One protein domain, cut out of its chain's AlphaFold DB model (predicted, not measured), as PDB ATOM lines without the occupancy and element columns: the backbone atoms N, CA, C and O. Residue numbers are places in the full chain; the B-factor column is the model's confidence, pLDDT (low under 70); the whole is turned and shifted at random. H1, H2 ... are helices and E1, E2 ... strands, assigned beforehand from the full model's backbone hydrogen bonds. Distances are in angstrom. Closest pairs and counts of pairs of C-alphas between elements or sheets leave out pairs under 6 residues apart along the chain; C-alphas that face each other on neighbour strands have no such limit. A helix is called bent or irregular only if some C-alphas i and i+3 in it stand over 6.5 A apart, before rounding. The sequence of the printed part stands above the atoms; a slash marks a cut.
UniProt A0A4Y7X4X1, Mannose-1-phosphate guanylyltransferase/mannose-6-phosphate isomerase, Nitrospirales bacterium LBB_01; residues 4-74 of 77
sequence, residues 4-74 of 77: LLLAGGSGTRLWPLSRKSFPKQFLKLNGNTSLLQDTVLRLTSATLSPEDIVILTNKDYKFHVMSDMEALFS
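AT A GLANCE: This is residues 4 to 74 of the 77 residues of the protein "Mannose-1-phosphate guanylyltransferase/mannose-6-phosphate isomerase" of Nitrospirales bacterium LBB_01 (UniProt A0A4Y7X4X1). Two helices, H1 and H2, meet at a steep angle, with a very small parallel pair of strands, E1 and E2, near them, while a long looping stretch, residues 7 to 34, makes one end of the longest axis around Pro 16. The printed part has 71 residues, with E1, H1, E2 and H2 in that order along it. The sheet is E1 = E2, parallel; the class is mixed, helices and strands, with under half of the residues in named elements. The whole is compact, with a radius of gyration of the C-alphas of 11.9 A and spans of 35 by 26 by 20 A.

HOW THE PARTS SIT: E1, residues 4 to 6, and E2, residues 53 to 56, are parallel neighbours at 34 degrees, with N 5 and O 54 at 2.8 A and N 56 and O 5 at 2.9 A, within hydrogen-bond range. With H1, residues 35 to 46, between them, they form a strand-helix-strand unit, two parallel neighbour strands joined through a helix, whose crossover is right-handed. E1 and H1 are near each other, with 5 pairs of C-alphas within 10 A. The closest C-alphas of H1 and E2, those of Val 40 and Ile 53, are 7.8 A apart. H2, residues 59 to 73, touches H1, which touches it with residues 36 to 37 alone; the closest C-alphas of the two, those of Gln 37 and Asp 68, are 6.6 A apart. Their lines stand at a steep tilt of 51 degrees, the same way. E2 and H2 are near each other; E1 and H2 are apart. Every O i to N i+4 pair is within hydrogen-bond range in H1, and 9 of 11 in H2.

IN THESE COORDINATES: E1 begins at C-alpha 4, (172.039, 201.699, 142.495). H1 measures 16.7 A, E2 9.9 A and H2 21.6 A. H2 is irregular: C-alphas 60 and 63 are 7.6 A apart. It ends at C-alpha 73, (189.616, 198.013, 138.502).

THE WHOLE: The C-alphas farthest apart, those of Pro 16 and Thr 47, are 35.6 A apart. The link from E1 to H1 is long, with 28 residues. The printed part has no cut, and no printed residue has a pLDDT under 70.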
ATOM      1  N   LEU A   4     171.843 200.259 142.359       96.69
ATOM      2  CA  LEU A   4     172.039 201.699 142.495       96.69
ATOM      3  C   LEU A   4     172.740 201.992 143.825       96.69
ATOM      4  O   LEU A   4     172.183 201.753 144.895       96.69
ATOM      5  N   LEU A   5     173.956 202.529 143.761       96.06
ATOM      6  CA  LEU A   5     174.777 202.876 144.916       96.06
ATOM      7  C   LEU A   5     174.729 204.389 145.146       96.06
ATOM      8  O   LEU A   5     175.178 205.182 144.319       96.06
ATOM      9  N   LEU A   6     174.189 204.799 146.293       96.50
ATOM     10  CA  LEU A   6     174.073 206.207 146.676       96.50
ATOM     11  C   LEU A   6     175.348 206.677 147.398       96.50
ATOM     12  O   LEU A   6     175.509 206.474 148.602       96.50
ATOM     13  N   ALA A   7     176.250 207.334 146.672       94.81
ATOM     14  CA  ALA A   7     177.522 207.856 147.176       94.81
ATOM     15  C   ALA A   7     177.445 209.372 147.443       94.81
ATOM     16  O   ALA A   7     178.206 210.162 146.882       94.81
ATOM     17  N   GLY A   8     176.479 209.793 148.264       87.06
ATOM     18  CA  GLY A   8     176.212 211.200 148.579       87.06
ATOM     19  C   GLY A   8     176.434 211.580 150.047       87.06
ATOM     20  O   GLY A   8     176.824 210.768 150.885       87.06
ATOM     21  N   GLY A   9     176.118 212.838 150.360       83.50
ATOM     22  CA  GLY A   9     176.226 213.410 151.703       83.50
ATOM     23  C   GLY A   9     177.533 214.172 151.936       83.50
ATOM     24  O   GLY A   9     178.576 213.851 151.380       83.50
ATOM     25  N   SER A  10     177.467 215.201 152.781       73.94
ATOM     26  CA  SER A  10     178.568 216.142 153.041       73.94
ATOM     27  C   SER A  10     179.585 215.667 154.085       73.94
ATOM     28  O   SER A  10     180.568 216.359 154.330       73.94
ATOM     29  N   GLY A  11     179.362 214.504 154.715       70.19
ATOM     30  CA  GLY A  11     180.299 213.918 155.676       70.19
ATOM     31  C   GLY A  11     180.563 214.805 156.900       70.19
ATOM     32  O   GLY A  11     181.708 215.152 157.167       70.19
ATOM     33  N   THR A  12     179.531 215.183 157.658       80.12
ATOM     34  CA  THR A  12     179.693 216.039 158.855       80.12
ATOM     35  C   THR A  12     179.892 215.264 160.159       80.12
ATOM     36  O   THR A  12     180.539 215.764 161.069       80.12
ATOM     37  N   ARG A  13     179.381 214.029 160.255       87.00
ATOM     38  CA  ARG A  13     179.420 213.219 161.493       87.00
ATOM     39  C   ARG A  13     180.772 212.576 161.805       87.00
ATOM     40  O   ARG A  13     181.016 212.243 162.952       87.00
ATOM     41  N   LEU A  14     181.623 212.381 160.796       89.19
ATOM     42  CA  LEU A  14     182.959 211.797 160.960       89.19
ATOM     43  C   LEU A  14     184.054 212.864 160.930       89.19
ATOM     44  O   LEU A  14     185.195 212.564 160.608       89.19
ATOM     45  N   TRP A  15     183.740 214.122 161.232       88.00
ATOM     46  CA  TRP A  15     184.779 215.126 161.446       88.00
ATOM     47  C   TRP A  15     185.646 214.715 162.664       88.00
ATOM     48  O   TRP A  15     185.078 214.259 163.653       88.00
ATOM     49  N   PRO A  16     186.990 214.828 162.634       90.81
ATOM     50  CA  PRO A  16     187.819 215.478 161.629       90.81
ATOM     51  C   PRO A  16     188.337 214.540 160.524       90.81
ATOM     52  O   PRO A  16     189.219 214.948 159.772       90.81
ATOM     53  N   LEU A  17     187.798 213.344 160.339       89.56
ATOM     54  CA  LEU A  17     188.191 212.461 159.235       89.56
ATOM     55  C   LEU A  17     187.516 212.857 157.915       89.56
ATOM     56  O   LEU A  17     188.187 212.976 156.897       89.56
ATOM     57  N   SER A  18     186.214 213.150 157.923       91.06
ATOM     58  CA  SER A  18     185.501 213.621 156.729       91.06
ATOM     59  C   SER A  18     185.450 215.149 156.635       91.06
ATOM     60  O   SER A  18     185.316 215.866 157.632       91.06
ATOM     61  N   ARG A  19     185.544 215.675 155.412       89.75
ATOM     62  CA  ARG A  19     185.380 217.101 155.084       89.75
ATOM     63  C   ARG A  19     184.345 217.260 153.982       89.75
ATOM     64  O   ARG A  19     184.050 216.316 153.262       89.75
ATOM     65  N   LYS A  20     183.854 218.488 153.790       87.25
ATOM     66  CA  LYS A  20     182.934 218.802 152.687       87.25
ATOM     67  C   LYS A  20     183.520 218.424 151.318       87.25
ATOM     68  O   LYS A  20     182.776 217.936 150.475       87.25
ATOM     69  N   SER A  21     184.824 218.629 151.120       88.50
ATOM     70  CA  SER A  21     185.556 218.245 149.904       88.50
ATOM     71  C   SER A  21     185.924 216.762 149.848       88.50
ATOM     72  O   SER A  21     186.074 216.232 148.758       88.50
ATOM     73  N   PHE A  22     186.026 216.083 150.995       90.81
ATOM     74  CA  PHE A  22     186.356 214.658 151.075       90.81
ATOM     75  C   PHE A  22     185.414 213.922 152.047       90.81
ATOM     76  O   PHE A  22     185.740 213.732 153.228       90.81
ATOM     77  N   PRO A  23     184.187 213.590 151.600       94.25
ATOM     78  CA  PRO A  23     183.191 212.928 152.436       94.25
ATOM     79  C   PRO A  23     183.542 211.481 152.804       94.25
ATOM     80  O   PRO A  23     184.474 210.877 152.281       94.25
ATOM     81  N   LYS A  24     182.719 210.891 153.681       95.12
ATOM     82  CA  LYS A  24     182.992 209.588 154.306       95.12
ATOM     83  C   LYS A  24     183.247 208.448 153.321       95.12
ATOM     84  O   LYS A  24     184.033 207.566 153.634       95.12
ATOM     85  N   GLN A  25     182.568 208.432 152.173       95.44
ATOM     86  CA  GLN A  25     182.641 207.317 151.228       95.44
ATOM     87  C   GLN A  25     184.048 207.116 150.649       95.44
ATOM     88  O   GLN A  25     184.369 206.005 150.254       95.44
ATOM     89  N   PHE A  26     184.889 208.151 150.669       95.25
ATOM     90  CA  PHE A  26     186.264 208.095 150.170       95.25
ATOM     91  C   PHE A  26     187.287 207.777 151.272       95.25
ATOM     92  O   PHE A  26     188.478 207.645 151.004       95.25
ATOM     93  N   LEU A  27     186.845 207.650 152.528       94.75
ATOM     94  CA  LEU A  27     187.724 207.300 153.640       94.75
ATOM     95  C   LEU A  27     188.077 205.815 153.604       94.75
ATOM     96  O   LEU A  27     187.213 204.968 153.381       94.75
ATOM     97  N   LYS A  28     189.338 205.519 153.917       95.38
ATOM     98  CA  LYS A  28     189.869 204.167 154.093       95.38
ATOM     99  C   LYS A  28     189.897 203.824 155.577       95.38
ATOM    100  O   LYS A  28     190.872 204.106 156.264       95.38
ATOM    101  N   LEU A  29     188.779 203.321 156.097       91.75
ATOM    102  CA  LEU A  29     188.647 203.034 157.534       91.75
ATOM    103  C   LEU A  29     189.059 201.603 157.897       91.75
ATOM    104  O   LEU A  29     189.506 201.374 159.014       91.75
ATOM    105  N   ASN A  30     188.936 200.666 156.954       88.75
ATOM    106  CA  ASN A  30     189.107 199.231 157.193       88.75
ATOM    107  C   ASN A  30     190.210 198.615 156.312       88.75
ATOM    108  O   ASN A  30     190.089 197.477 155.871       88.75
ATOM    109  N   GLY A  31     191.282 199.367 156.033       89.00
ATOM    110  CA  GLY A  31     192.421 198.888 155.248       89.00
ATOM    111  C   GLY A  31     192.765 199.802 154.076       89.00
ATOM    112  O   GLY A  31     192.856 201.016 154.233       89.00
ATOM    113  N   ASN A  32     192.994 199.205 152.905       93.38
ATOM    114  CA  ASN A  32     193.555 199.905 151.743       93.38
ATOM    115  C   ASN A  32     192.505 200.455 150.770       93.38
ATOM    116  O   ASN A  32     192.847 201.262 149.899       93.38
ATOM    117  N   THR A  33     191.253 200.043 150.926       96.19
ATOM    118  CA  THR A  33     190.111 200.432 150.102       96.19
ATOM    119  C   THR A  33     189.247 201.468 150.813       96.19
ATOM    120  O   THR A  33     189.189 201.532 152.043       96.19
ATOM    121  N   SER A  34     188.615 202.345 150.037       96.94
ATOM    122  CA  SER A  34     187.634 203.293 150.553       96.94
ATOM    123  C   SER A  34     186.313 202.593 150.884       96.94
ATOM    124  O   SER A  34     186.012 201.526 150.352       96.94
ATOM    125  N   LEU A  35     185.460 203.220 151.701       96.06
ATOM    126  CA  LEU A  35     184.113 202.690 151.975       96.06
ATOM    127  C   LEU A  35     183.267 202.507 150.698       96.06
ATOM    128  O   LEU A  35     182.387 201.640 150.648       96.06
ATOM    129  N   LEU A  36     183.494 203.343 149.679       96.69
ATOM    130  CA  LEU A  36     182.884 203.194 148.362       96.69
ATOM    131  C   LEU A  36     183.395 201.926 147.674       96.69
ATOM    132  O   LEU A  36     182.581 201.108 147.250       96.69
ATOM    133  N   GLN A  37     184.716 201.747 147.612       96.88
ATOM    134  CA  GLN A  37     185.348 200.565 147.025       96.88
ATOM    135  C   GLN A  37     184.911 199.280 147.739       96.88
ATOM    136  O   GLN A  37     184.496 198.337 147.073       96.88
ATOM    137  N   ASP A  38     184.875 199.270 149.073       96.69
ATOM    138  CA  ASP A  38     184.379 198.140 149.874       96.69
ATOM    139  C   ASP A  38     182.930 197.775 149.523       96.69
ATOM    140  O   ASP A  38     182.552 196.604 149.468       96.69
ATOM    141  N   THR A  39     182.091 198.785 149.281       95.94
ATOM    142  CA  THR A  39     180.690 198.567 148.904       95.94
ATOM    143  C   THR A  39     180.580 197.990 147.497       95.94
ATOM    144  O   THR A  39     179.776 197.083 147.288       95.94
ATOM    145  N   VAL A  40     181.386 198.476 146.550       96.06
ATOM    146  CA  VAL A  40     181.437 197.938 145.183       96.06
ATOM    147  C   VAL A  40     181.945 196.498 145.192       96.06
ATOM    148  O   VAL A  40     181.273 195.637 144.635       96.06
ATOM    149  N   LEU A  41     183.033 196.206 145.911       95.06
ATOM    150  CA  LEU A  41     183.577 194.852 146.053       95.06
ATOM    151  C   LEU A  41     182.546 193.865 146.605       95.06
ATOM    152  O   LEU A  41     182.433 192.749 146.102       95.06
ATOM    153  N   ARG A  42     181.749 194.286 147.597       94.81
ATOM    154  CA  ARG A  42     180.665 193.461 148.151       94.81
ATOM    155  C   ARG A  42     179.562 193.173 147.131       94.81
ATOM    156  O   ARG A  42     178.994 192.084 147.144       94.81
ATOM    157  N   LEU A  43     179.228 194.136 146.269       94.25
ATOM    158  CA  LEU A  43     178.243 193.934 145.201       94.25
ATOM    159  C   LEU A  43     178.788 192.996 144.120       94.25
ATOM    160  O   LEU A  43     178.072 192.096 143.677       94.25
ATOM    161  N   THR A  44     180.059 193.159 143.747       91.88
ATOM    162  CA  THR A  44     180.685 192.324 142.718       91.88
ATOM    163  C   THR A  44     180.938 190.899 143.191       91.88
ATOM    164  O   THR A  44     180.755 189.959 142.426       91.88
ATOM    165  N   SER A  45     181.273 190.698 144.471       89.31
ATOM    166  CA  SER A  45     181.411 189.352 145.043       89.31
ATOM    167  C   SER A  45     180.080 188.602 145.138       89.31
ATOM    168  O   SER A  45     180.071 187.380 145.225       89.31
ATOM    169  N   ALA A  46     178.957 189.326 145.181       77.88
ATOM    170  CA  ALA A  46     177.648 188.744 145.444       77.88
ATOM    171  C   ALA A  46     176.944 188.198 144.197       77.88
ATOM    172  O   ALA A  46     176.064 187.366 144.392       77.88
ATOM    173  N   THR A  47     177.272 188.677 142.982       84.50
ATOM    174  CA  THR A  47     176.863 188.166 141.637       84.50
ATOM    175  C   THR A  47     176.856 189.247 140.548       84.50
ATOM    176  O   THR A  47     176.662 188.916 139.380       84.50
ATOM    177  N   LEU A  48     177.013 190.532 140.888       91.50
ATOM    178  CA  LEU A  48     176.900 191.614 139.905       91.50
ATOM    179  C   LEU A  48     178.221 191.857 139.178       91.50
ATOM    180  O   LEU A  48     179.264 192.004 139.811       91.50
ATOM    181  N   SER A  49     178.177 191.993 137.856       92.50
ATOM    182  CA  SER A  49     179.323 192.537 137.132       92.50
ATOM    183  C   SER A  49     179.460 194.045 137.408       92.50
ATOM    184  O   SER A  49     178.457 194.708 137.698       92.50
ATOM    185  N   PRO A  50     180.665 194.633 137.308       91.25
ATOM    186  CA  PRO A  50     180.856 196.074 137.479       91.25
ATOM    187  C   PRO A  50     179.927 196.939 136.607       91.25
ATOM    188  O   PRO A  50     179.441 197.969 137.073       91.25
ATOM    189  N   GLU A  51     179.613 196.507 135.381       93.50
ATOM    190  CA  GLU A  51     178.694 197.198 134.463       93.50
ATOM    191  C   GLU A  51     177.232 197.269 134.943       93.50
ATOM    192  O   GLU A  51     176.463 198.111 134.471       93.50
ATOM    193  N   ASP A  52     176.841 196.429 135.904       95.38
ATOM    194  CA  ASP A  52     175.500 196.428 136.494       95.38
ATOM    195  C   ASP A  52     175.352 197.425 137.660       95.38
ATOM    196  O   ASP A  52     174.247 197.611 138.189       95.38
ATOM    197  N   ILE A  53     176.442 198.083 138.073       95.81
ATOM    198  CA  ILE A  53     176.471 199.010 139.208       95.81
ATOM    199  C   ILE A  53     176.402 200.455 138.706       95.81
ATOM    200  O   ILE A  53     177.295 200.958 138.029       95.81
ATOM    201  N   VAL A  54     175.355 201.169 139.113       97.00
ATOM    202  CA  VAL A  54     175.198 202.605 138.868       97.00
ATOM    203  C   VAL A  54     175.491 203.364 140.156       97.00
ATOM    204  O   VAL A  54     174.853 203.120 141.178       97.00
ATOM    205  N   ILE A  55     176.425 204.316 140.122       97.19
ATOM    206  CA  ILE A  55     176.752 205.162 141.278       97.19
ATOM    207  C   ILE A  55     176.105 206.536 141.103       97.19
ATOM    208  O   ILE A  55     176.431 207.275 140.175       97.19
ATOM    209  N   LEU A  56     175.218 206.906 142.028       97.00
ATOM    210  CA  LEU A  56     174.642 208.246 142.104       97.00
ATOM    211  C   LEU A  56     175.413 209.078 143.132       97.00
ATOM    212  O   LEU A  56     175.482 208.721 144.310       97.00
ATOM    213  N   THR A  57     175.971 210.208 142.704       96.00
ATOM    214  CA  THR A  57     176.726 211.116 143.574       96.00
ATOM    215  C   THR A  57     176.486 212.582 143.215       96.00
ATOM    216  O   THR A  57     175.905 212.900 142.177       96.00
ATOM    217  N   ASN A  58     176.930 213.492 144.083       94.31
ATOM    218  CA  ASN A  58     176.962 214.915 143.766       94.31
ATOM    219  C   ASN A  58     178.041 215.180 142.700       94.31
ATOM    220  O   ASN A  58     179.118 214.588 142.752       94.31
ATOM    221  N   LYS A  59     177.774 216.108 141.773       94.81
ATOM    222  CA  LYS A  59     178.728 216.536 140.737       94.81
ATOM    223  C   LYS A  59     180.113 216.889 141.298       94.81
ATOM    224  O   LYS A  59     181.112 216.567 140.661       94.81
ATOM    225  N   ASP A  60     180.170 217.462 142.500       93.56
ATOM    226  CA  ASP A  60     181.410 217.879 143.165       93.56
ATOM    227  C   ASP A  60     182.311 216.680 143.515       93.56
ATOM    228  O   ASP A  60     183.520 216.825 143.668       93.56
ATOM    229  N   TYR A  61     181.738 215.475 143.606       94.62
ATOM    230  CA  TYR A  61     182.443 214.244 143.957       94.62
ATOM    231  C   TYR A  61     182.671 213.309 142.768       94.62
ATOM    232  O   TYR A  61     183.225 212.225 142.948       94.62
ATOM    233  N   LYS A  62     182.288 213.720 141.549       94.50
ATOM    234  CA  LYS A  62     182.431 212.910 140.328       94.50
ATOM    235  C   LYS A  62     183.857 212.380 140.159       94.50
ATOM    236  O   LYS A  62     184.041 211.191 139.924       94.50
ATOM    237  N   PHE A  63     184.854 213.250 140.312       95.31
ATOM    238  CA  PHE A  63     186.258 212.878 140.129       95.31
ATOM    239  C   PHE A  63     186.780 211.954 141.232       95.31
ATOM    240  O   PHE A  63     187.561 211.058 140.939       95.31
ATOM    241  N   HIS A  64     186.305 212.104 142.470       95.44
ATOM    242  CA  HIS A  64     186.647 211.175 143.548       95.44
ATOM    243  C   HIS A  64     186.076 209.780 143.294       95.44
ATOM    244  O   HIS A  64     186.795 208.797 143.428       95.44
ATOM    245  N   VAL A  65     184.812 209.690 142.861       96.38
ATOM    246  CA  VAL A  65     184.205 208.406 142.479       96.38
ATOM    247  C   VAL A  65     184.975 207.767 141.328       96.38
ATOM    248  O   VAL A  65     185.317 206.594 141.416       96.38
ATOM    249  N   MET A  66     185.281 208.526 140.272       95.81
ATOM    250  CA  MET A  66     186.060 208.007 139.146       95.81
ATOM    251  C   MET A  66     187.435 207.502 139.582       95.81
ATOM    252  O   MET A  66     187.797 206.391 139.218       95.81
ATOM    253  N   SER A  67     188.161 208.277 140.393       95.94
ATOM    254  CA  SER A  67     189.480 207.890 140.897       95.94
ATOM    255  C   SER A  67     189.425 206.610 141.733       95.94
ATOM    256  O   SER A  67     190.292 205.755 141.580       95.94
ATOM    257  N   ASP A  68     188.415 206.454 142.593       95.88
ATOM    258  CA  ASP A  68     188.230 205.237 143.387       95.88
ATOM    259  C   ASP A  68     187.914 204.023 142.502       95.88
ATOM    260  O   ASP A  68     188.421 202.934 142.764       95.88
ATOM    261  N   MET A  69     187.088 204.185 141.462       95.75
ATOM    262  CA  MET A  69     186.758 203.091 140.535       95.75
ATOM    263  C   MET A  69     187.950 202.720 139.653       95.75
ATOM    264  O   MET A  69     188.229 201.537 139.472       95.75
ATOM    265  N   GLU A  70     188.688 203.709 139.151       94.69
ATOM    266  CA  GLU A  70     189.909 203.486 138.377       94.69
ATOM    267  C   GLU A  70     190.944 202.737 139.214       94.69
ATOM    268  O   GLU A  70     191.459 201.724 138.756       94.69
ATOM    269  N   ALA A  71     191.179 203.156 140.461       94.12
ATOM    270  CA  ALA A  71     192.098 202.471 141.368       94.12
ATOM    271  C   ALA A  71     191.628 201.063 141.776       94.12
ATOM    272  O   ALA A  71     192.448 200.250 142.194       94.12
ATOM    273  N   LEU A  72     190.323 200.782 141.707       92.44
ATOM    274  CA  LEU A  72     189.766 199.476 142.059       92.44
ATOM    275  C   LEU A  72     189.892 198.461 140.916       92.44
ATOM    276  O   LEU A  72     190.167 197.291 141.171       92.44
ATOM    277  N   PHE A  73     189.666 198.897 139.674       88.50
ATOM    278  CA  PHE A  73     189.616 198.013 138.502       88.50
ATOM    279  C   PHE A  73     190.874 198.054 137.636       88.50
ATOM    280  O   PHE A  73     191.128 197.115 136.881       88.50
ATOM    281  N   SER A  74     191.689 199.098 137.759       79.69
ATOM    282  CA  SER A  74     193.044 199.095 137.219       79.69
ATOM    283  C   SER A  74     193.911 198.379 138.249       79.69
ATOM    284  O   SER A  74     194.165 198.919 139.322       79.69
TER     285      SER A  74